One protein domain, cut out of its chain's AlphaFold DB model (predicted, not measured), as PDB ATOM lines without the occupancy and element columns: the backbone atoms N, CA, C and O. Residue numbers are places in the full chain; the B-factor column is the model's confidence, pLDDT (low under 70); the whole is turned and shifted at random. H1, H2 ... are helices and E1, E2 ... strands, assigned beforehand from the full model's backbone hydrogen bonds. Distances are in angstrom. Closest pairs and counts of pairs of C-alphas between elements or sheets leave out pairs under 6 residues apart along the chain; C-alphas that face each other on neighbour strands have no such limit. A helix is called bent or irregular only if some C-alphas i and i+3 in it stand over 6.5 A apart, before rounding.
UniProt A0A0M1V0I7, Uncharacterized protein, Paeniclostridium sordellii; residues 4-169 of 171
ATOM      1  N   GLN A   4      86.648 107.070 136.885       67.69
ATOM      2  CA  GLN A   4      86.518 105.744 137.499       67.69
ATOM      3  C   GLN A   4      85.268 104.964 137.051       67.69
ATOM      4  O   GLN A   4      85.316 103.742 136.944       67.69
ATOM      5  N   LEU A   5      84.149 105.641 136.754       68.81
ATOM      6  CA  LEU A   5      82.959 104.975 136.198       68.81
ATOM      7  C   LEU A   5      83.212 104.486 134.769       68.81
ATOM      8  O   LEU A   5      82.812 103.374 134.434       68.81
ATOM      9  N   LYS A   6      83.899 105.294 133.948       75.38
ATOM     10  CA  LYS A   6      84.300 104.893 132.591       75.38
ATOM     11  C   LYS A   6      85.298 103.745 132.626       75.38
ATOM     12  O   LYS A   6      85.188 102.827 131.824       75.38
ATOM     13  N   ASP A   7      86.240 103.778 133.561       75.69
ATOM     14  CA  ASP A   7      87.226 102.712 133.725       75.69
ATOM     15  C   ASP A   7      86.543 101.390 134.101       75.69
ATOM     16  O   ASP A   7      86.842 100.359 133.502       75.69
ATOM     17  N   LEU A   8      85.559 101.424 135.009       75.69
ATOM     18  CA  LEU A   8      84.753 100.251 135.364       75.69
ATOM     19  C   LEU A   8      83.917  99.727 134.194       75.69
ATOM     20  O   LEU A   8      83.815  98.516 134.014       75.69
ATOM     21  N   GLU A   9      83.317 100.613 133.402       77.88
ATOM     22  CA  GLU A   9      82.563 100.228 132.208       77.88
ATOM     23  C   GLU A   9      83.475  99.587 131.150       77.88
ATOM     24  O   GLU A   9      83.172  98.509 130.638       77.88
ATOM     25  N   ASN A  10      84.634 100.190 130.882       80.25
ATOM     26  CA  ASN A  10      85.643  99.655 129.966       80.25
ATOM     27  C   ASN A  10      86.170  98.293 130.427       80.25
ATOM     28  O   ASN A  10      86.325  97.375 129.619       80.25
ATOM     29  N   GLU A  11      86.424  98.143 131.723       79.94
ATOM     30  CA  GLU A  11      86.838  96.875 132.309       79.94
ATOM     31  C   GLU A  11      85.752  95.811 132.151       79.94
ATOM     32  O   GLU A  11      86.042  94.689 131.739       79.94
ATOM     33  N   LEU A  12      84.492  96.161 132.405       77.81
ATOM     34  CA  LEU A  12      83.367  95.253 132.223       77.81
ATOM     35  C   LEU A  12      83.269  94.770 130.763       77.81
ATOM     36  O   LEU A  12      83.164  93.568 130.507       77.81
ATOM     37  N   LEU A  13      83.389  95.688 129.798       79.75
ATOM     38  CA  LEU A  13      83.415  95.368 128.366       79.75
ATOM     39  C   LEU A  13      84.602  94.464 128.000       79.75
ATOM     40  O   LEU A  13      84.445  93.500 127.241       79.75
ATOM     41  N   TYR A  14      85.782  94.727 128.566       81.69
ATOM     42  CA  TYR A  14      86.965  93.887 128.390       81.69
ATOM     43  C   TYR A  14      86.744  92.466 128.929       81.69
ATOM     44  O   TYR A  14      87.071  91.494 128.241       81.69
ATOM     45  N   LEU A  15      86.166  92.326 130.127       75.38
ATOM     46  CA  LEU A  15      85.903  91.033 130.763       75.38
ATOM     47  C   LEU A  15      84.907  90.196 129.953       75.38
ATOM     48  O   LEU A  15      85.142  89.003 129.753       75.38
ATOM     49  N   ILE A  16      83.850  90.814 129.413       78.19
ATOM     50  CA  ILE A  16      82.903  90.141 128.509       78.19
ATOM     51  C   ILE A  16      83.630  89.616 127.269       78.19
ATOM     52  O   ILE A  16      83.506  88.434 126.930       78.19
ATOM     53  N   LYS A  17      84.420  90.476 126.610       82.75
ATOM     54  CA  LYS A  17      85.150  90.129 125.382       82.75
ATOM     55  C   LYS A  17      86.146  88.987 125.605       82.75
ATOM     56  O   LYS A  17      86.340  88.162 124.717       82.75
ATOM     57  N   ASN A  18      86.738  88.905 126.797       78.31
ATOM     58  CA  ASN A  18      87.808  87.963 127.129       78.31
ATOM     59  C   ASN A  18      87.386  86.867 128.123       78.31
ATOM     60  O   ASN A  18      88.249  86.242 128.745       78.31
ATOM     61  N   ARG A  19      86.082  86.586 128.264       72.44
ATOM     62  CA  ARG A  19      85.526  85.688 129.302       72.44
ATOM     63  C   ARG A  19      86.139  84.282 129.359       72.44
ATOM     64  O   ARG A  19      86.143  83.652 130.412       72.44
ATOM     65  N   ASN A  20      86.661  83.789 128.234       75.56
ATOM     66  CA  ASN A  20      87.271  82.460 128.120       75.56
ATOM     67  C   ASN A  20      88.786  82.450 128.367       75.56
ATOM     68  O   ASN A  20      89.380  81.374 128.405       75.56
ATOM     69  N   SER A  21      89.413  83.616 128.519       76.44
ATOM     70  CA  SER A  21      90.857  83.721 128.716       76.44
ATOM     71  C   SER A  21      91.279  83.203 130.093       76.44
ATOM     72  O   SER A  21      90.564  83.350 131.089       76.44
ATOM     73  N   THR A  22      92.479  82.631 130.167       68.12
ATOM     74  CA  THR A  22      93.086  82.155 131.419       68.12
ATOM     75  C   THR A  22      93.232  83.279 132.449       68.12
ATOM     76  O   THR A  22      93.040  83.045 133.639       68.12
ATOM     77  N   LEU A  23      93.490  84.509 131.990       63.91
ATOM     78  CA  LEU A  23      93.577  85.713 132.820       63.91
ATOM     79  C   LEU A  23      92.234  86.051 133.491       63.91
ATOM     80  O   LEU A  23      92.175  86.322 134.684       63.91
ATOM     81  N   VAL A  24      91.127  85.996 132.746       63.06
ATOM     82  CA  VAL A  24      89.794  86.231 133.324       63.06
ATOM     83  C   VAL A  24      89.391  85.076 134.239       63.06
ATOM     84  O   VAL A  24      88.789  85.302 135.285       63.06
ATOM     85  N   ARG A  25      89.786  83.839 133.912       60.00
ATOM     86  CA  ARG A  25      89.589  82.677 134.792       60.00
ATOM     87  C   ARG A  25      90.353  82.802 136.115       60.00
ATOM     88  O   ARG A  25      89.787  82.464 137.149       60.00
ATOM     89  N   SER A  26      91.580  83.327 136.121       54.88
ATOM     90  CA  SER A  26      92.367  83.497 137.353       54.88
ATOM     91  C   SER A  26      91.803  84.573 138.289       54.88
ATOM     92  O   SER A  26      91.937  84.445 139.508       54.88
ATOM     93  N   TYR A  27      91.068  85.559 137.765       53.72
ATOM     94  CA  TYR A  27      90.291  86.497 138.584       53.72
ATOM     95  C   TYR A  27      89.216  85.805 139.442       53.72
ATOM     96  O   TYR A  27      88.991  86.222 140.576       53.72
ATOM     97  N   TYR A  28      88.613  84.704 138.973       49.84
ATOM     98  CA  TYR A  28      87.671  83.909 139.777       49.84
ATOM     99  C   TYR A  28      88.348  83.160 140.937       49.84
ATOM    100  O   TYR A  28      87.700  82.851 141.940       49.84
ATOM    101  N   ILE A  29      89.643  82.853 140.809       41.91
ATOM    102  CA  ILE A  29      90.372  81.938 141.704       41.91
ATOM    103  C   ILE A  29      90.857  82.644 142.983       41.91
ATOM    104  O   ILE A  29      91.037  81.995 144.013       41.91
ATOM    105  N   LYS A  30      90.931  83.984 143.011       45.31
ATOM    106  CA  LYS A  30      91.287  84.743 144.232       45.31
ATOM    107  C   LYS A  30      90.256  84.648 145.372       45.31
ATOM    108  O   LYS A  30      90.516  85.129 146.475       45.31
ATOM    109  N   LYS A  31      89.117  83.982 145.151       44.97
ATOM    110  CA  LYS A  31      88.056  83.746 146.139       44.97
ATOM    111  C   LYS A  31      88.543  83.048 147.419       44.97
ATOM    112  O   LYS A  31      88.099  83.418 148.502       44.97
ATOM    113  N   GLN A  32      89.452  82.075 147.314       42.38
ATOM    114  CA  GLN A  32      89.953  81.327 148.480       42.38
ATOM    115  C   GLN A  32      90.822  82.195 149.409       42.38
ATOM    116  O   GLN A  32      90.662  82.131 150.625       42.38
ATOM    117  N   ASN A  33      91.644  83.086 148.847       43.41
ATOM    118  CA  ASN A  33      92.495  83.993 149.631       43.41
ATOM    119  C   ASN A  33      91.678  85.082 150.349       43.41
ATOM    120  O   ASN A  33      92.044  85.517 151.438       43.41
ATOM    121  N   CYS A  34      90.541  85.496 149.776       47.69
ATOM    122  CA  CYS A  34      89.653  86.479 150.404       47.69
ATOM    123  C   CYS A  34      89.035  85.939 151.703       47.69
ATOM    124  O   CYS A  34      88.954  86.665 152.685       47.69
ATOM    125  N   ILE A  35      88.644  84.658 151.730       48.59
ATOM    126  CA  ILE A  35      88.067  84.007 152.919       48.59
ATOM    127  C   ILE A  35      89.092  83.963 154.066       48.59
ATOM    128  O   ILE A  35      88.742  84.216 155.214       48.59
ATOM    129  N   GLN A  36      90.369  83.717 153.762       47.16
ATOM    130  CA  GLN A  36      91.436  83.694 154.772       47.16
ATOM    131  C   GLN A  36      91.724  85.081 155.374       47.16
ATOM    132  O   GLN A  36      91.897  85.191 156.584       47.16
ATOM    133  N   LEU A  37      91.716  86.148 154.564       47.16
ATOM    134  CA  LEU A  37      91.891  87.531 155.047       47.16
ATOM    135  C   LEU A  37      90.731  88.001 155.936       47.16
ATOM    136  O   LEU A  37      90.919  88.810 156.842       47.16
ATOM    137  N   LEU A  38      89.537  87.481 155.669       51.66
ATOM    138  CA  LEU A  38      88.297  87.812 156.360       51.66
ATOM    139  C   LEU A  38      88.132  87.046 157.681       51.66
ATOM    140  O   LEU A  38      87.665  87.625 158.656       51.66
ATOM    141  N   ASN A  39      88.611  85.801 157.753       47.53
ATOM    142  CA  ASN A  39      88.612  85.001 158.983       47.53
ATOM    143  C   ASN A  39      89.535  85.557 160.084       47.53
ATOM    144  O   ASN A  39      89.316  85.272 161.258       47.53
ATOM    145  N   ASN A  40      90.539  86.368 159.730       47.97
ATOM    146  CA  ASN A  40      91.466  86.973 160.695       47.97
ATOM    147  C   ASN A  40      90.946  88.278 161.331       47.97
ATOM    148  O   ASN A  40      91.598  88.818 162.223       47.97
ATOM    149  N   LYS A  41      89.783  88.797 160.906       52.94
ATOM    150  CA  LYS A  41      89.131  89.952 161.540       52.94
ATOM    151  C   LYS A  41      87.771  89.526 162.093       52.94
ATOM    152  O   LYS A  41      86.854  89.209 161.347       52.94
ATOM    153  N   VAL A  42      87.664  89.522 163.422       46.34
ATOM    154  CA  VAL A  42      86.499  89.118 164.225       46.34
ATOM    155  C   VAL A  42      85.322  90.077 163.999       46.34
ATOM    156  O   VAL A  42      85.029  90.920 164.840       46.34
ATOM    157  N   ASN A  43      84.651  90.002 162.848       59.41
ATOM    158  CA  ASN A  43      83.412  90.741 162.634       59.41
ATOM    159  C   ASN A  43      82.316  89.805 162.097       59.41
ATOM    160  O   ASN A  43      82.434  89.336 160.965       59.41
ATOM    161  N   PRO A  44      81.236  89.535 162.857       60.25
ATOM    162  CA  PRO A  44      80.124  88.698 162.396       60.25
ATOM    163  C   PRO A  44      79.499  89.194 161.079       60.25
ATOM    164  O   PRO A  44      78.989  88.388 160.301       60.25
ATOM    165  N   PHE A  45      79.629  90.487 160.762       65.69
ATOM    166  CA  PHE A  45      79.212  91.054 159.482       65.69
ATOM    167  C   PHE A  45      79.913  90.423 158.272       65.69
ATOM    168  O   PHE A  45      79.296  90.207 157.231       65.69
ATOM    169  N   ILE A  46      81.204  90.113 158.397       67.44
ATOM    170  CA  ILE A  46      82.002  89.563 157.300       67.44
ATOM    171  C   ILE A  46      81.409  88.236 156.814       67.44
ATOM    172  O   ILE A  46      81.378  87.988 155.610       67.44
ATOM    173  N   ASN A  47      80.883  87.417 157.725       67.69
ATOM    174  CA  ASN A  47      80.260  86.143 157.382       67.69
ATOM    175  C   ASN A  47      78.936  86.341 156.635       67.69
ATOM    176  O   ASN A  47      78.718  85.696 155.609       67.69
ATOM    177  N   GLU A  48      78.088  87.268 157.090       68.88
ATOM    178  CA  GLU A  48      76.846  87.642 156.395       68.88
ATOM    179  C   GLU A  48      77.131  88.225 155.004       68.88
ATOM    180  O   GLU A  48      76.488  87.859 154.018       68.88
ATOM    181  N   PHE A  49      78.151  89.075 154.887       72.19
ATOM    182  CA  PHE A  49      78.577  89.651 153.618       72.19
ATOM    183  C   PHE A  49      79.151  88.591 152.665       72.19
ATOM    184  O   PHE A  49      78.808  88.548 151.482       72.19
ATOM    185  N   LEU A  50      79.982  87.679 153.172       68.19
ATOM    186  CA  LEU A  50      80.495  86.548 152.404       68.19
ATOM    187  C   LEU A  50      79.371  85.623 151.944       68.19
ATOM    188  O   LEU A  50      79.374  85.185 150.791       68.19
ATOM    189  N   TYR A  51      78.399  85.339 152.809       70.50
ATOM    190  CA  TYR A  51      77.214  84.573 152.450       70.50
ATOM    191  C   TYR A  51      76.408  85.287 151.362       70.50
ATOM    192  O   TYR A  51      76.051  84.672 150.355       70.50
ATOM    193  N   PHE A  52      76.183  86.592 151.513       71.56
ATOM    194  CA  PHE A  52      75.522  87.434 150.523       71.56
ATOM    195  C   PHE A  52      76.208  87.352 149.148       71.56
ATOM    196  O   PHE A  52      75.546  87.125 148.131       71.56
ATOM    197  N   ILE A  53      77.536  87.453 149.102       69.00
ATOM    198  CA  ILE A  53      78.292  87.355 147.850       69.00
ATOM    199  C   ILE A  53      78.224  85.948 147.256       69.00
ATOM    200  O   ILE A  53      78.019  85.778 146.048       69.00
ATOM    201  N   ASN A  54      78.392  84.928 148.096       64.44
ATOM    202  CA  ASN A  54      78.438  83.536 147.668       64.44
ATOM    203  C   ASN A  54      77.087  83.039 147.147       64.44
ATOM    204  O   ASN A  54      77.044  82.400 146.093       64.44
ATOM    205  N   SER A  55      76.001  83.357 147.852       64.69
ATOM    206  CA  SER A  55      74.632  82.985 147.477       64.69
ATOM    207  C   SER A  55      74.226  83.590 146.132       64.69
ATOM    208  O   SER A  55      73.632  82.908 145.296       64.69
ATOM    209  N   ASN A  56      74.649  84.825 145.861       62.56
ATOM    210  CA  ASN A  56      74.318  85.540 144.631       62.56
ATOM    211  C   ASN A  56      75.309  85.319 143.481       62.56
ATOM    212  O   ASN A  56      75.210  85.972 142.442       62.56
ATOM    213  N   LYS A  57      76.233  84.355 143.627       64.69
ATOM    214  CA  LYS A  57      77.197  83.965 142.584       64.69
ATOM    215  C   LYS A  57      78.086  85.129 142.123       64.69
ATOM    216  O   LYS A  57      78.520  85.131 140.970       64.69
ATOM    217  N   PHE A  58      78.368  86.085 143.004       66.88
ATOM    218  CA  PHE A  58      79.265  87.186 142.685       66.88
ATOM    219  C   PHE A  58      80.737  86.760 142.779       66.88
ATOM    220  O   PHE A  58      81.098  85.873 143.558       66.88
ATOM    221  N   THR A  59      81.590  87.410 141.991       62.62
ATOM    222  CA  THR A  59      83.054  87.278 142.069       62.62
ATOM    223  C   THR A  59      83.632  88.478 142.810       62.62
ATOM    224  O   THR A  59      83.272  89.598 142.474       62.62
ATOM    225  N   ILE A  60      84.521  88.256 143.787       63.16
ATOM    226  CA  ILE A  60      85.192  89.323 144.552       63.16
ATOM    227  C   ILE A  60      86.544  89.657 143.918       63.16
ATOM    228  O   ILE A  60      87.381  88.771 143.752       63.16
ATOM    229  N   LEU A  61      86.792  90.938 143.658       58.19
ATOM    230  CA  LEU A  61      88.104  91.509 143.359       58.19
ATOM    231  C   LEU A  61      88.516  92.410 144.545       58.19
ATOM    232  O   LEU A  61      87.715  93.227 145.000       58.19
ATOM    233  N   TYR A  62      89.727  92.234 145.086       60.91
ATOM    234  CA  TYR A  62      90.192  92.882 146.331       60.91
ATOM    235  C   TYR A  62      91.368  93.842 146.105       60.91
ATOM    236  O   TYR A  62      92.218  93.518 145.275       60.91
ATOM    237  N   GLN A  63      91.429  94.930 146.904       49.56
ATOM    238  CA  GLN A  63      92.583  95.379 147.736       49.56
ATOM    239  C   GLN A  63      92.497  96.874 148.157       49.56
ATOM    240  O   GLN A  63      92.367  97.726 147.284       49.56
ATOM    241  N   HIS A  64      92.629  97.195 149.464       45.47
ATOM    242  CA  HIS A  64      93.610  98.168 150.020       45.47
ATOM    243  C   HIS A  64      93.616  98.222 151.570       45.47
ATOM    244  O   HIS A  64      92.639  97.871 152.223       45.47
ATOM    245  N   ASP A  65      94.735  98.693 152.125       46.69
ATOM    246  CA  ASP A  65      95.281  98.446 153.473       46.69
ATOM    247  C   ASP A  65      94.535  99.001 154.710       46.69
ATOM    248  O   ASP A  65      94.981  98.749 155.826       46.69
ATOM    249  N   LEU A  66      93.389  99.685 154.573       49.53
ATOM    250  CA  LEU A  66      92.618 100.198 155.731       49.53
ATOM    251  C   LEU A  66      91.088 100.087 155.588       49.53
ATOM    252  O   LEU A  66      90.406  99.822 156.575       49.53
ATOM    253  N   ASN A  67      90.551 100.194 154.367       56.53
ATOM    254  CA  ASN A  67      89.122 100.048 154.080       56.53
ATOM    255  C   ASN A  67      88.849  98.711 153.391       56.53
ATOM    256  O   ASN A  67      89.452  98.398 152.363       56.53
ATOM    257  N   VAL A  68      87.903  97.929 153.920       69.31
ATOM    258  CA  VAL A  68      87.552  96.642 153.312       69.31
ATOM    259  C   VAL A  68      86.665  96.904 152.098       69.31
ATOM    260  O   VAL A  68      85.453  97.063 152.219       69.31
ATOM    261  N   LYS A  69      87.289  97.001 150.920       74.75
ATOM    262  CA  LYS A  69      86.607  97.197 149.636       74.75
ATOM    263  C   LYS A  69      86.440  95.875 148.899       74.75
ATOM    264  O   LYS A  69      87.396  95.125 148.709       74.75
ATOM    265  N   PHE A  70      85.231  95.647 148.418       76.50
ATOM    266  CA  PHE A  70      84.824  94.482 147.660       76.50
ATOM    267  C   PHE A  70      84.309  94.930 146.310       76.50
ATOM    268  O   PHE A  70      83.276  95.589 146.200       76.50
ATOM    269  N   LYS A  71      85.012  94.538 145.260       80.31
ATOM    270  CA  LYS A  71      84.506  94.700 143.909       80.31
ATOM    271  C   LYS A  71      83.801  93.416 143.503       80.31
ATOM    272  O   LYS A  71      84.427  92.365 143.452       80.31
ATOM    273  N   ILE A  72      82.497  93.502 143.276       80.62
ATOM    274  CA  ILE A  72      81.628  92.379 142.941       80.62
ATOM    275  C   ILE A  72      81.177  92.447 141.483       80.62
ATOM    276  O   ILE A  72      80.885  93.524 140.968       80.62
ATOM    277  N   CYS A  73      81.076  91.299 140.823       80.19
ATOM    278  CA  CYS A  73      80.468  91.179 139.495       80.19
ATOM    279  C   CYS A  73      79.692  89.865 139.360       80.19
ATOM    280  O   CYS A  73      79.978  88.904 140.080       80.19
ATOM    281  N   ASP A  74      78.706  89.795 138.456       79.50
ATOM    282  CA  ASP A  74      78.094  88.505 138.113       79.50
ATOM    283  C   ASP A  74      79.028  87.676 137.225       79.50
ATOM    284  O   ASP A  74      79.938  88.177 136.568       79.50
ATOM    285  N   LYS A  75      78.749  86.372 137.150       73.75
ATOM    286  CA  LYS A  75      79.497  85.410 136.321       73.75
ATOM    287  C   LYS A  75      79.538  85.753 134.829       73.75
ATOM    288  O   LYS A  75      80.364  85.218 134.098       73.75
ATOM    289  N   ASN A  76      78.604  86.579 134.373       78.19
ATOM    290  CA  ASN A  76      78.494  86.987 132.979       78.19
ATOM    291  C   ASN A  76      79.050  88.396 132.735       78.19
ATOM    292  O   ASN A  76      78.999  88.854 131.599       78.19
ATOM    293  N   PHE A  77      79.557  89.069 133.773       77.38
ATOM    294  CA  PHE A  77      80.030  90.451 133.728       77.38
ATOM    295  C   PHE A  77      79.001  91.431 133.135       77.38
ATOM    296  O   PHE A  77      79.358  92.386 132.464       77.38
ATOM    297  N   ASN A  78      77.708  91.220 133.373       82.81
ATOM    298  CA  ASN A  78      76.658  92.180 133.026       82.81
ATOM    299  C   ASN A  78      76.591  93.352 134.009       82.81
ATOM    300  O   ASN A  78      75.984  94.374 133.690       82.81
ATOM    301  N   PHE A  79      77.162  93.199 135.203       87.12
ATOM    302  CA  PHE A  79      77.271  94.281 136.168       87.12
ATOM    303  C   PHE A  79      78.578  94.192 136.955       87.12
ATOM    304  O   PHE A  79      79.126  93.106 137.165       87.12
ATOM    305  N   ILE A  80      79.031  95.349 137.423       86.94
ATOM    306  CA  ILE A  80      80.116  95.472 138.384       86.94
ATOM    307  C   ILE A  80      79.752  96.517 139.424       86.94
ATOM    308  O   ILE A  80      79.134  97.541 139.126       86.94
ATOM    309  N   SER A  81      80.113  96.248 140.667       88.06
ATOM    310  CA  SER A  81      79.906  97.176 141.762       88.06
ATOM    311  C   SER A  81      81.087  97.144 142.709       88.06
ATOM    312  O   SER A  81      81.758  96.124 142.838       88.06
ATOM    313  N   ILE A  82      81.352  98.272 143.356       85.94
ATOM    314  CA  ILE A  82      82.321  98.368 144.440       85.94
ATOM    315  C   ILE A  82      81.550  98.736 145.697       85.94
ATOM    316  O   ILE A  82      80.898  99.780 145.749       85.94
ATOM    317  N   ILE A  83      81.641  97.866 146.695       86.00
ATOM    318  CA  ILE A  83      81.044  98.037 148.013       86.00
ATOM    319  C   ILE A  83      82.183  98.095 149.021       86.00
ATOM    320  O   ILE A  83      83.081  97.256 148.976       86.00
ATOM    321  N   SER A  84      82.164  99.057 149.929       82.00
ATOM    322  CA  SER A  84      83.101  99.131 151.044       82.00
ATOM    323  C   SER A  84      82.381  98.942 152.364       82.00
ATOM    324  O   SER A  84      81.222  99.315 152.520       82.00
ATOM    325  N   LEU A  85      83.094  98.354 153.317       78.94
ATOM    326  CA  LEU A  85      82.807  98.538 154.727       78.94
ATOM    327  C   LEU A  85      83.732  99.650 155.218       78.94
ATOM    328  O   LEU A  85      84.955  99.469 155.237       78.94
ATOM    329  N   THR A  86      83.146 100.793 155.547       77.00
ATOM    330  CA  THR A  86      83.860 101.968 156.045       77.00
ATOM    331  C   THR A  86      83.490 102.231 157.491       77.00
ATOM    332  O   THR A  86      82.417 101.856 157.963       77.00
ATOM    333  N   GLN A  87      84.417 102.838 158.217       76.44
ATOM    334  CA  GLN A  87      84.175 103.362 159.551       76.44
ATOM    335  C   GLN A  87      84.022 104.874 159.421       76.44
ATOM    336  O   GLN A  87      84.837 105.510 158.754       76.44
ATOM    337  N   ASN A  88      82.977 105.442 160.022       77.88
ATOM    338  CA  ASN A  88      82.798 106.890 160.063       77.88
ATOM    339  C   ASN A  88      83.834 107.503 161.008       77.88
ATOM    340  O   ASN A  88      83.606 107.599 162.217       77.88
ATOM    341  N   ASN A  89      84.993 107.860 160.471       71.19
ATOM    342  CA  ASN A  89      86.049 108.494 161.245       71.19
ATOM    343  C   ASN A  89      85.668 109.954 161.499       71.19
ATOM    344  O   ASN A  89      85.197 110.637 160.595       71.19
ATOM    345  N   ASP A  90      85.820 110.407 162.742       59.25
ATOM    346  CA  ASP A  90      85.712 111.818 163.139       59.25
ATOM    347  C   ASP A  90      84.467 112.577 162.629       59.25
ATOM    348  O   ASP A  90      84.509 113.783 162.398       59.25
ATOM    349  N   ASN A  91      83.328 111.881 162.502       60.06
ATOM    350  CA  ASN A  91      82.059 112.426 162.000       60.06
ATOM    351  C   ASN A  91      82.152 113.051 160.591       60.06
ATOM    352  O   ASN A  91      81.393 113.976 160.287       60.06
ATOM    353  N   GLU A  92      83.029 112.534 159.719       67.88
ATOM    354  CA  GLU A  92      83.089 112.918 158.297       67.88
ATOM    355  C   GLU A  92      81.701 112.893 157.639       67.88
ATOM    356  O   GLU A  92      81.360 113.769 156.838       67.88
ATOM    357  N   ILE A  93      80.876 111.917 158.032       74.56
ATOM    358  CA  ILE A  93      79.453 111.875 157.723       74.56
ATOM    359  C   ILE A  93      78.667 112.267 158.984       74.56
ATOM    360  O   ILE A  93      78.565 111.462 159.915       74.56
ATOM    361  N   PRO A  94      78.045 113.461 159.024       72.12
ATOM    362  CA  PRO A  94      77.468 114.024 160.250       72.12
ATOM    363  C   PRO A  94      76.217 113.287 160.759       72.12
ATOM    364  O   PRO A  94      75.739 113.565 161.854       72.12
ATOM    365  N   PHE A  95      75.665 112.364 159.969       78.75
ATOM    366  CA  PHE A  95      74.448 111.609 160.296       78.75
ATOM    367  C   PHE A  95      74.710 110.314 161.067       78.75
ATOM    368  O   PHE A  95      73.767 109.707 161.570       78.75
ATOM    369  N   PHE A  96      75.963 109.873 161.132       81.12
ATOM    370  CA  PHE A  96      76.355 108.632 161.792       81.12
ATOM    371  C   PHE A  96      77.250 108.942 162.982       81.12
ATOM    372  O   PHE A  96      77.973 109.938 162.980       81.12
ATOM    373  N   SER A  97      77.217 108.094 164.009       78.31
ATOM    374  CA  SER A  97      78.106 108.283 165.154       78.31
ATOM    375  C   SER A  97      79.560 108.061 164.742       78.31
ATOM    376  O   SER A  97      79.849 107.280 163.828       78.31
ATOM    377  N   SER A  98      80.488 108.706 165.449       76.12
ATOM    378  CA  SER A  98      81.910 108.402 165.303       76.12
ATOM    379  C   SER A  98      82.145 106.903 165.491       76.12
ATOM    380  O   SER A  98      81.517 106.254 166.333       76.12
ATOM    381  N   SER A  99      83.031 106.342 164.673       75.00
ATOM    382  CA  SER A  99      83.375 104.921 164.646       75.00
ATOM    383  C   SER A  99      82.249 103.959 164.247       75.00
ATOM    384  O   SER A  99      82.441 102.744 164.313       75.00
ATOM    385  N   GLN A 100      81.095 104.455 163.790       80.75
ATOM    386  CA  GLN A 100      80.045 103.592 163.256       80.75
ATOM    387  C   GLN A 100      80.518 102.908 161.970       80.75
ATOM    388  O   GLN A 100      81.049 103.559 161.072       80.75
ATOM    389  N   LEU A 101      80.298 101.595 161.877       81.56
ATOM    390  CA  LEU A 101      80.508 100.843 160.644       81.56
ATOM    391  C   LEU A 101      79.354 101.088 159.672       81.56
ATOM    392  O   LEU A 101      78.185 101.052 160.058       81.56
ATOM    393  N   ILE A 102      79.693 101.306 158.406       85.38
ATOM    394  CA  ILE A 102      78.765 101.687 157.347       85.38
ATOM    395  C   ILE A 102      79.062 100.860 156.096       85.38
ATOM    396  O   ILE A 102      80.217 100.633 155.731       85.38
ATOM    397  N   LEU A 103      78.003 100.419 155.419       88.31
ATOM    398  CA  LEU A 103      78.091  99.852 154.081       88.31
ATOM    399  C   LEU A 103      78.017 100.954 153.033       88.31
ATOM    400  O   LEU A 103      76.994 101.604 152.876       88.31
ATOM    401  N   GLU A 104      79.065 101.134 152.251       89.38
ATOM    402  CA  GLU A 104      79.096 102.154 151.212       89.38
ATOM    403  C   GLU A 104      79.066 101.519 149.820       89.38
ATOM    404  O   GLU A 104      79.955 100.762 149.425       89.38
ATOM    405  N   LEU A 105      78.042 101.859 149.037       91.88
ATOM    406  CA  LEU A 105      77.982 101.544 147.614       91.88
ATOM    407  C   LEU A 105      78.725 102.641 146.840       91.88
ATOM    408  O   LEU A 105      78.158 103.683 146.519       91.88
ATOM    409  N   ASN A 106      79.998 102.386 146.527       87.38
ATOM    410  CA  ASN A 106      80.878 103.361 145.872       87.38
ATOM    411  C   ASN A 106      80.504 103.507 144.393       87.38
ATOM    412  O   ASN A 106      80.403 104.605 143.855       87.38
ATOM    413  N   TYR A 107      80.323 102.367 143.719       86.81
ATOM    414  CA  TYR A 107      80.020 102.321 142.292       86.81
ATOM    415  C   TYR A 107      79.065 101.183 141.977       86.81
ATOM    416  O   TYR A 107      79.145 100.096 142.554       86.81
ATOM    417  N   LEU A 108      78.199 101.424 141.000       88.94
ATOM    418  CA  LEU A 108      77.315 100.438 140.404       88.94
ATOM    419  C   LEU A 108      77.214 100.735 138.910       88.94
ATOM    420  O   LEU A 108      76.670 101.762 138.509       88.94
ATOM    421  N   VAL A 109      77.732  99.822 138.096       87.50
ATOM    422  CA  VAL A 109      77.635  99.867 136.637       87.50
ATOM    423  C   VAL A 109      76.936  98.599 136.177       87.50
ATOM    424  O   VAL A 109      77.267  97.497 136.613       87.50
ATOM    425  N   SER A 110      75.946  98.751 135.302       87.50
ATOM    426  CA  SER A 110      75.211  97.627 134.735       87.50
ATOM    427  C   SER A 110      74.940  97.850 133.257       87.50
ATOM    428  O   SER A 110      74.396  98.885 132.879       87.50
ATOM    429  N   LEU A 111      75.235  96.838 132.442       83.62
ATOM    430  CA  LEU A 111      74.882  96.799 131.019       83.62
ATOM    431  C   LEU A 111      73.480  96.239 130.780       83.62
ATOM    432  O   LEU A 111      72.953  96.324 129.672       83.62
ATOM    433  N   LYS A 112      72.854  95.650 131.807       84.75
ATOM    434  CA  LYS A 112      71.526  95.040 131.700       84.75
ATOM    435  C   LYS A 112      70.545  95.651 132.694       84.75
ATOM    436  O   LYS A 112      70.846  95.848 133.875       84.75
ATOM    437  N   LYS A 113      69.328  95.940 132.223       84.94
ATOM    438  CA  LYS A 113      68.241  96.432 133.082       84.94
ATOM    439  C   LYS A 113      67.937  95.417 134.194       84.94
ATOM    440  O   LYS A 113      68.021  94.209 133.984       84.94
ATOM    441  N   GLY A 114      67.584  95.919 135.377       85.19
ATOM    442  CA  GLY A 114      67.177  95.110 136.534       85.19
ATOM    443  C   GLY A 114      68.292  94.756 137.526       85.19
ATOM    444  O   GLY A 114      67.998  94.591 138.706       85.19
ATOM    445  N   TYR A 115      69.564  94.732 137.116       85.19
ATOM    446  CA  TYR A 115      70.668  94.382 138.027       85.19
ATOM    447  C   TYR A 115      70.885  95.400 139.148       85.19
ATOM    448  O   TYR A 115      71.184  95.004 140.269       85.19
ATOM    449  N   GLY A 116      70.666  96.694 138.888       86.38
ATOM    450  CA  GLY A 116      70.724  97.700 139.952       86.38
ATOM    451  C   GLY A 116      69.670  97.455 141.034       86.38
ATOM    452  O   GLY A 116      69.993  97.427 142.217       86.38
ATOM    453  N   LYS A 117      68.430  97.141 140.628       89.19
ATOM    454  CA  LYS A 117      67.351  96.751 141.551       89.19
ATOM    455  C   LYS A 117      67.727  95.505 142.353       89.19
ATOM    456  O   LYS A 117      67.522  95.471 143.566       89.19
ATOM    457  N   PHE A 118      68.256  94.490 141.672       86.12
ATOM    458  CA  PHE A 118      68.690  93.245 142.298       86.12
ATOM    459  C   PHE A 118      69.769  93.495 143.355       86.12
ATOM    460  O   PHE A 118      69.629  93.010 144.474       86.12
ATOM    461  N   LEU A 119      70.802  94.281 143.035       87.25
ATOM    462  CA  LEU A 119      71.871  94.591 143.980       87.25
ATOM    463  C   LEU A 119      71.363  95.407 145.172       87.25
ATOM    464  O   LEU A 119      71.659  95.058 146.308       87.25
ATOM    465  N   ILE A 120      70.567  96.453 144.932       90.81
ATOM    466  CA  ILE A 120      70.033  97.299 146.008       90.81
ATOM    467  C   ILE A 120      69.154  96.488 146.962       90.81
ATOM    468  O   ILE A 120      69.309  96.590 148.173       90.81
ATOM    469  N   SER A 121      68.260  95.646 146.434       89.81
ATOM    470  CA  SER A 121      67.370  94.815 147.264       89.81
ATOM    471  C   SER A 121      68.163  93.875 148.174       89.81
ATOM    472  O   SER A 121      67.848  93.690 149.347       89.81
ATOM    473  N   ASN A 122      69.232  93.317 147.623       86.06
ATOM    474  CA  ASN A 122      70.158  92.447 148.317       86.06
ATOM    475  C   ASN A 122      70.974  93.175 149.401       86.06
ATOM    476  O   ASN A 122      71.070  92.688 150.525       86.06
ATOM    477  N   LEU A 123      71.515  94.357 149.086       89.19
ATOM    478  CA  LEU A 123      72.222  95.196 150.055       89.19
ATOM    479  C   LEU A 123      71.305  95.605 151.208       89.19
ATOM    480  O   LEU A 123      71.716  95.527 152.359       89.19
ATOM    481  N   LYS A 124      70.048  95.957 150.923       91.75
ATOM    482  CA  LYS A 124      69.043  96.232 151.959       91.75
ATOM    483  C   LYS A 124      68.793  95.028 152.860       91.75
ATOM    484  O   LYS A 124      68.743  95.177 154.074       91.75
ATOM    485  N   SER A 125      68.656  93.832 152.283       88.31
ATOM    486  CA  SER A 125      68.490  92.614 153.082       88.31
ATOM    487  C   SER A 125      69.688  92.379 153.999       88.31
ATOM    488  O   SER A 125      69.495  92.005 155.152       88.31
ATOM    489  N   LEU A 126      70.902  92.603 153.500       85.69
ATOM    490  CA  LEU A 126      72.117  92.508 154.297       85.69
ATOM    491  C   LEU A 126      72.150  93.572 155.404       85.69
ATOM    492  O   LEU A 126      72.458  93.246 156.547       85.69
ATOM    493  N   SER A 127      71.813  94.820 155.082       90.31
ATOM    494  CA  SER A 127      71.727  95.933 156.032       90.31
ATOM    495  C   SER A 127      70.769  95.619 157.177       90.31
ATOM    496  O   SER A 127      71.181  95.680 158.329       90.31
ATOM    497  N   ASN A 128      69.554  95.152 156.880       89.62
ATOM    498  CA  ASN A 128      68.574  94.780 157.904       89.62
ATOM    499  C   ASN A 128      69.063  93.617 158.786       89.62
ATOM    500  O   ASN A 128      68.886  93.643 159.996       89.62
ATOM    501  N   LYS A 129      69.719  92.603 158.204       85.75
ATOM    502  CA  LYS A 129      70.260  91.464 158.972       85.75
ATOM    503  C   LYS A 129      71.426  91.841 159.881       85.75
ATOM    504  O   LYS A 129      71.571  91.275 160.957       85.75
ATOM    505  N   SER A 130      72.283  92.744 159.416       81.62
ATOM    506  CA  SER A 130      73.513  93.135 160.114       81.62
ATOM    507  C   SER A 130      73.375  94.407 160.944       81.62
ATOM    508  O   SER A 130      74.317  94.782 161.636       81.62
ATOM    509  N   ASN A 131      72.218  95.067 160.868       87.31
ATOM    510  CA  ASN A 131      71.964  96.389 161.428       87.31
ATOM    511  C   ASN A 131      73.005  97.446 160.998       87.31
ATOM    512  O   ASN A 131      73.348  98.348 161.762       87.31
ATOM    513  N   LEU A 132      73.546  97.324 159.779       87.00
ATOM    514  CA  LEU A 132      74.489  98.296 159.225       87.00
ATOM    515  C   LEU A 132      73.768  99.260 158.286       87.00
ATOM    516  O   LEU A 132      73.094  98.794 157.363       87.00
ATOM    517  N   PRO A 133      73.925 100.583 158.444       91.88
ATOM    518  CA  PRO A 133      73.388 101.534 157.485       91.88
ATOM    519  C   PRO A 133      74.105 101.409 156.139       91.88
ATOM    520  O   PRO A 133      75.279 101.036 156.072       91.88
ATOM    521  N   ILE A 134      73.395 101.749 155.066       93.56
ATOM    522  CA  ILE A 134      73.954 101.858 153.722       93.56
ATOM    523  C   ILE A 134      74.061 103.332 153.355       93.56
ATOM    524  O   ILE A 134      73.111 104.090 153.540       93.56
ATOM    525  N   ILE A 135      75.178 103.717 152.754       93.56
ATOM    526  CA  ILE A 135      75.353 105.015 152.117       93.56
ATOM    527  C   ILE A 135      75.691 104.857 150.643       93.56
ATOM    528  O   ILE A 135      76.271 103.854 150.215       93.56
ATOM    529  N   LEU A 136      75.342 105.869 149.863       93.75
ATOM    530  CA  LEU A 136      75.835 106.042 148.506       93.75
ATOM    531  C   LEU A 136      75.857 107.518 148.139       93.75
ATOM    532  O   LEU A 136      75.006 108.290 148.577       93.75
ATOM    533  N   PHE A 137      76.797 107.890 147.282       91.94
ATOM    534  CA  PHE A 137      76.833 109.204 146.661       91.94
ATOM    535  C   PHE A 137      76.269 109.094 145.251       91.94
ATOM    536  O   PHE A 137      76.755 108.307 144.436       91.94
ATOM    537  N   CYS A 138      75.237 109.875 144.940       92.12
ATOM    538  CA  CYS A 138      74.647 109.876 143.608       92.12
ATOM    539  C   CYS A 138      74.487 111.276 143.031       92.12
ATOM    540  O   CYS A 138      74.364 112.274 143.737       92.12
ATOM    541  N   LYS A 139      74.432 111.329 141.705       91.62
ATOM    542  CA  LYS A 139      74.031 112.532 140.987       91.62
ATOM    543  C   LYS A 139      72.552 112.834 141.211       91.62
ATOM    544  O   LYS A 139      71.754 111.939 141.491       91.62
ATOM    545  N   GLN A 140      72.191 114.090 140.991       92.19
ATOM    546  CA  GLN A 140      70.846 114.598 141.237       92.19
ATOM    547  C   GLN A 140      69.749 113.896 140.418       92.19
ATOM    548  O   GLN A 140      68.653 113.663 140.923       92.19
ATOM    549  N   ASP A 141      70.052 113.469 139.191       92.69
ATOM    550  CA  ASP A 141      69.136 112.726 138.317       92.69
ATOM    551  C   ASP A 141      68.815 111.305 138.818       92.69
ATOM    552  O   ASP A 141      67.806 110.718 138.427       92.69
ATOM    553  N   LEU A 142      69.631 110.752 139.722       92.12
ATOM    554  CA  LEU A 142      69.454 109.409 140.282       92.12
ATOM    555  C   LEU A 142      68.741 109.397 141.643       92.12
ATOM    556  O   LEU A 142      68.407 108.323 142.140       92.12
ATOM    557  N   ILE A 143      68.446 110.557 142.238       94.38
ATOM    558  CA  ILE A 143      67.808 110.643 143.564       94.38
ATOM    559  C   ILE A 143      66.456 109.924 143.580       94.38
ATOM    560  O   ILE A 143      66.204 109.091 144.450       94.38
ATOM    561  N   SER A 144      65.600 110.192 142.587       94.88
ATOM    562  CA  SER A 144      64.285 109.543 142.467       94.88
ATOM    563  C   SER A 144      64.413 108.017 142.371       94.88
ATOM    564  O   SER A 144      63.666 107.273 143.011       94.88
ATOM    565  N   TYR A 145      65.438 107.540 141.655       92.94
ATOM    566  CA  TYR A 145      65.732 106.116 141.535       92.94
ATOM    567  C   TYR A 145      66.111 105.465 142.871       92.94
ATOM    568  O   TYR A 145      65.763 104.306 143.070       92.94
ATOM    569  N   TYR A 146      66.797 106.157 143.780       95.25
ATOM    570  CA  TYR A 146      67.145 105.596 145.090       95.25
ATOM    571  C   TYR A 146      66.022 105.767 146.125       95.25
ATOM    572  O   TYR A 146      65.798 104.856 146.927       95.25
ATOM    573  N   LYS A 147      65.241 106.856 146.055       96.12
ATOM    574  CA  LYS A 147      64.076 107.085 146.932       96.12
ATOM    575  C   LYS A 147      63.026 105.976 146.830       96.12
ATOM    576  O   LYS A 147      62.529 105.525 147.856       96.12
ATOM    577  N   GLN A 148      62.753 105.442 145.633       94.94
ATOM    578  CA  GLN A 148      61.845 104.284 145.470       94.94
ATOM    579  C   GLN A 148      62.315 103.012 146.207       94.94
ATOM    580  O   GLN A 148      61.518 102.105 146.431       94.94
ATOM    581  N   TYR A 149      63.594 102.925 146.588       93.69
ATOM    582  CA  TYR A 149      64.129 101.825 147.393       93.69
ATOM    583  C   TYR A 149      64.232 102.169 148.883       93.69
ATOM    584  O   TYR A 149      64.753 101.356 149.644       93.69
ATOM    585  N   GLY A 150      63.705 103.313 149.321       94.69
ATOM    586  CA  GLY A 150      63.705 103.735 150.721       94.69
ATOM    587  C   GLY A 150      64.982 104.446 151.166       94.69
ATOM    588  O   GLY A 150      65.178 104.611 152.363       94.69
ATOM    589  N   PHE A 151      65.851 104.856 150.235       96.06
ATOM    590  CA  PHE A 151      66.952 105.749 150.587       96.06
ATOM    591  C   PHE A 151      66.426 107.158 150.865       96.06
ATOM    592  O   PHE A 151      65.559 107.666 150.147       96.06
ATOM    593  N   ILE A 152      66.997 107.797 151.875       95.62
ATOM    594  CA  ILE A 152      66.717 109.163 152.290       95.62
ATOM    595  C   ILE A 152      67.818 110.062 151.734       95.62
ATOM    596  O   ILE A 152      69.005 109.758 151.822       95.62
ATOM    597  N   GLU A 153      67.404 111.161 151.118       95.00
ATOM    598  CA  GLU A 153      68.308 112.208 150.656       95.00
ATOM    599  C   GLU A 153      68.785 113.035 151.845       95.00
ATOM    600  O   GLU A 153      67.981 113.423 152.694       95.00
ATOM    601  N   THR A 154      70.083 113.313 151.897       91.50
ATOM    602  CA  THR A 154      70.663 114.194 152.909       91.50
ATOM    603  C   THR A 154      71.056 115.536 152.301       91.50
ATOM    604  O   THR A 154      71.209 115.665 151.090       91.50
ATOM    605  N   ASN A 155      71.304 116.530 153.154       88.25
ATOM    606  CA  ASN A 155      71.837 117.826 152.721       88.25
ATOM    607  C   ASN A 155      73.358 117.799 152.475       88.25
ATOM    608  O   ASN A 155      73.951 118.840 152.199       88.25
ATOM    609  N   TYR A 156      74.008 116.639 152.621       87.00
ATOM    610  CA  TYR A 156      75.448 116.518 152.440       87.00
ATOM    611  C   TYR A 156      75.790 116.300 150.967       87.00
ATOM    612  O   TYR A 156      75.267 115.396 150.308       87.00
ATOM    613  N   ILE A 157      76.706 117.125 150.472       86.81
ATOM    614  CA  ILE A 157      77.204 117.093 149.101       86.81
ATOM    615  C   ILE A 157      78.710 116.866 149.171       86.81
ATOM    616  O   ILE A 157      79.426 117.652 149.789       86.81
ATOM    617  N   ASP A 158      79.189 115.817 148.511       81.75
ATOM    618  CA  ASP A 158      80.624 115.588 148.353       81.75
ATOM    619  C   ASP A 158      81.220 116.714 147.497       81.75
ATOM    620  O   ASP A 158      80.850 116.908 146.335       81.75
ATOM    621  N   SER A 159      82.151 117.466 148.080       76.94
ATOM    622  CA  SER A 159      82.774 118.637 147.462       76.94
ATOM    623  C   SER A 159      83.556 118.298 146.190       76.94
ATOM    624  O   SER A 159      83.642 119.132 145.285       76.94
ATOM    625  N   SER A 160      84.082 117.076 146.086       78.38
ATOM    626  CA  SER A 160      84.905 116.643 144.955       78.38
ATOM    627  C   SER A 160      84.069 116.279 143.727       78.38
ATOM    628  O   SER A 160      84.422 116.617 142.595       78.38
ATOM    629  N   SER A 161      82.932 115.615 143.940       79.75
ATOM    630  CA  SER A 161      82.096 115.076 142.866       79.75
ATOM    631  C   SER A 161      80.800 115.853 142.637       79.75
ATOM    632  O   SER A 161      80.160 115.668 141.599       79.75
ATOM    633  N   LYS A 162      80.420 116.725 143.582       86.81
ATOM    634  CA  LYS A 162      79.099 117.370 143.688       86.81
ATOM    635  C   LYS A 162      77.942 116.369 143.773       86.81
ATOM    636  O   LYS A 162      76.801 116.715 143.466       86.81
ATOM    637  N   ASN A 163      78.226 115.125 144.153       90.38
ATOM    638  CA  ASN A 163      77.201 114.115 144.365       90.38
ATOM    639  C   ASN A 163      76.559 114.295 145.740       90.38
ATOM    640  O   ASN A 163      77.218 114.660 146.711       90.38
ATOM    641  N   ILE A 164      75.270 113.993 145.809       92.88
ATOM    642  CA  ILE A 164      74.471 114.067 147.026       92.88
ATOM    643  C   ILE A 164      74.552 112.722 147.743       92.88
ATOM    644  O   ILE A 164      74.437 111.662 147.116       92.88
ATOM    645  N   LEU A 165      74.765 112.773 149.055       92.56
ATOM    646  CA  LEU A 165      74.740 111.600 149.914       92.56
ATOM    647  C   LEU A 165      73.294 111.148 150.139       92.56
ATOM    648  O   LEU A 165      72.442 111.909 150.604       92.56
ATOM    649  N   MET A 166      73.055 109.871 149.866       95.31
ATOM    650  CA  MET A 166      71.822 109.159 150.163       95.31
ATOM    651  C   MET A 166      72.104 108.089 151.219       95.31
ATOM    652  O   MET A 166      73.123 107.397 151.142       95.31
ATOM    653  N   THR A 167      71.192 107.907 152.170       94.94
ATOM    654  CA  THR A 167      71.343 106.941 153.267       94.94
ATOM    655  C   THR A 167      70.167 105.972 153.331       94.94
ATOM    656  O   THR A 167      69.045 106.306 152.966       94.94
ATOM    657  N   TYR A 168      70.408 104.751 153.790       95.56
ATOM    658  CA  TYR A 168      69.380 103.775 154.135       95.56
ATOM    659  C   TYR A 168      69.727 103.193 155.499       95.56
ATOM    660  O   TYR A 168      70.806 102.628 155.675       95.56
ATOM    661  N   ASN A 169      68.817 103.327 156.457       89.69
ATOM    662  CA  ASN A 169      68.982 102.747 157.782       89.69
ATOM    663  C   ASN A 169      68.261 101.403 157.842       89.69
ATOM    664  O   ASN A 169      67.184 101.246 157.265       89.69
TER     665      ASN A 169
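AT A GLANCE: This is residues 4 to 169 of the 171 residues of an uncharacterized protein of Paeniclostridium sordellii (UniProt A0A0M1V0I7). One strongly twisted sheet of seven strands runs through the domain, with H4 and H5 side by side over one face and H1 slantwise over the other. H6 covers E7 near one edge of the sheet, while H2 and H3 follow one another along the other edge, E1. The printed part has 166 residues with six named helices and seven named strands, in the order H1 H2 H3 H4 E1 E2 E3 E4 H5 E5 H6 E6 E7. The sheet, E1 E2 E3 E4 E5 E7 E6, is mixed; the class is mixed, helices and strands, and the whole is compact, with a radius of gyration of the C-alphas of 16.0 A and spans of 46 by 38 by 27 A.

HOW THE PARTS SIT: H1, residues 4 to 17, lies over E3, residues 79 to 87, and E4, residues 101 to 110, at a height over the sheet of 9.2 A; its closest C-alphas to E4 are Glu 9 and Val 109, 6.6 A. H2, residues 22 to 29, only grazes the sheet at E1, residues 59 to 62, closest C-alphas Tyr 28 and Thr 59, 6.2 A. H3, residues 31 to 39, is on the sheet, closest C-alphas to E1 Lys 31 and Ile 60, 6.5 A. H4, residues 44 to 55, runs along E2, residues 68 to 73, at 10 degrees on the local plane. H4 touches H5, residues 115 to 130, at a shallow tilt of 30 degrees, opposite ways; the closest C-alphas are Phe 45 and Ser 130, 6.1 A. H4 and H5 lie on the same face, opposite to H1. E1 to E4 form a meander, each strand the antiparallel neighbour of the one before, with N 61 and O 71 at 2.8 A, N 70 and O 83 at 2.7 A, and N 84 and O 104 at 2.8 A within hydrogen-bond range. E4, H5 and E5, residues 134 to 138, form a strand-helix-strand unit, two parallel neighbour strands with a helix between, its crossover right-handed; N 135 and O 103 are 2.8 A apart. H6, residues 140 to 147, lies over E7, residues 164 to 168, closest C-alphas Gln 140 and Ile 164, 6.9 A. E7 is antiparallel to E5, N 136 and O 166 at 3.0 A, and to E6, residues 152 to 157, N 152 and O 167 at 2.8 A. Every O i to N i+4 pair is within range in H1 and H5, against 2 of 4 in H2, 3 of 5 in H3, 7 of 8 in H4 and 2 of 4 in H6.

IN THESE COORDINATES: H1 begins at C-alpha 4 (86.518, 105.744, 137.499) and measures 19.8 A. E3 measures 26.0 A, E4 26.6 A and H5 22.3 A. H6 is irregular, C-alphas 141 and 144 being 7.1 A apart. E7 ends at C-alpha 168 (69.380, 103.775, 154.135).

THE WHOLE: The farthest C-alphas, Thr 22 and Asn 155, are 46.7 A apart. The printed part has no cut, and the link E3 to E4, residues 88 to 100, is long. The mean pLDDT of the printed part is 76.7; 49 residues are under 70, among them 22 to 48 and 53 to 68.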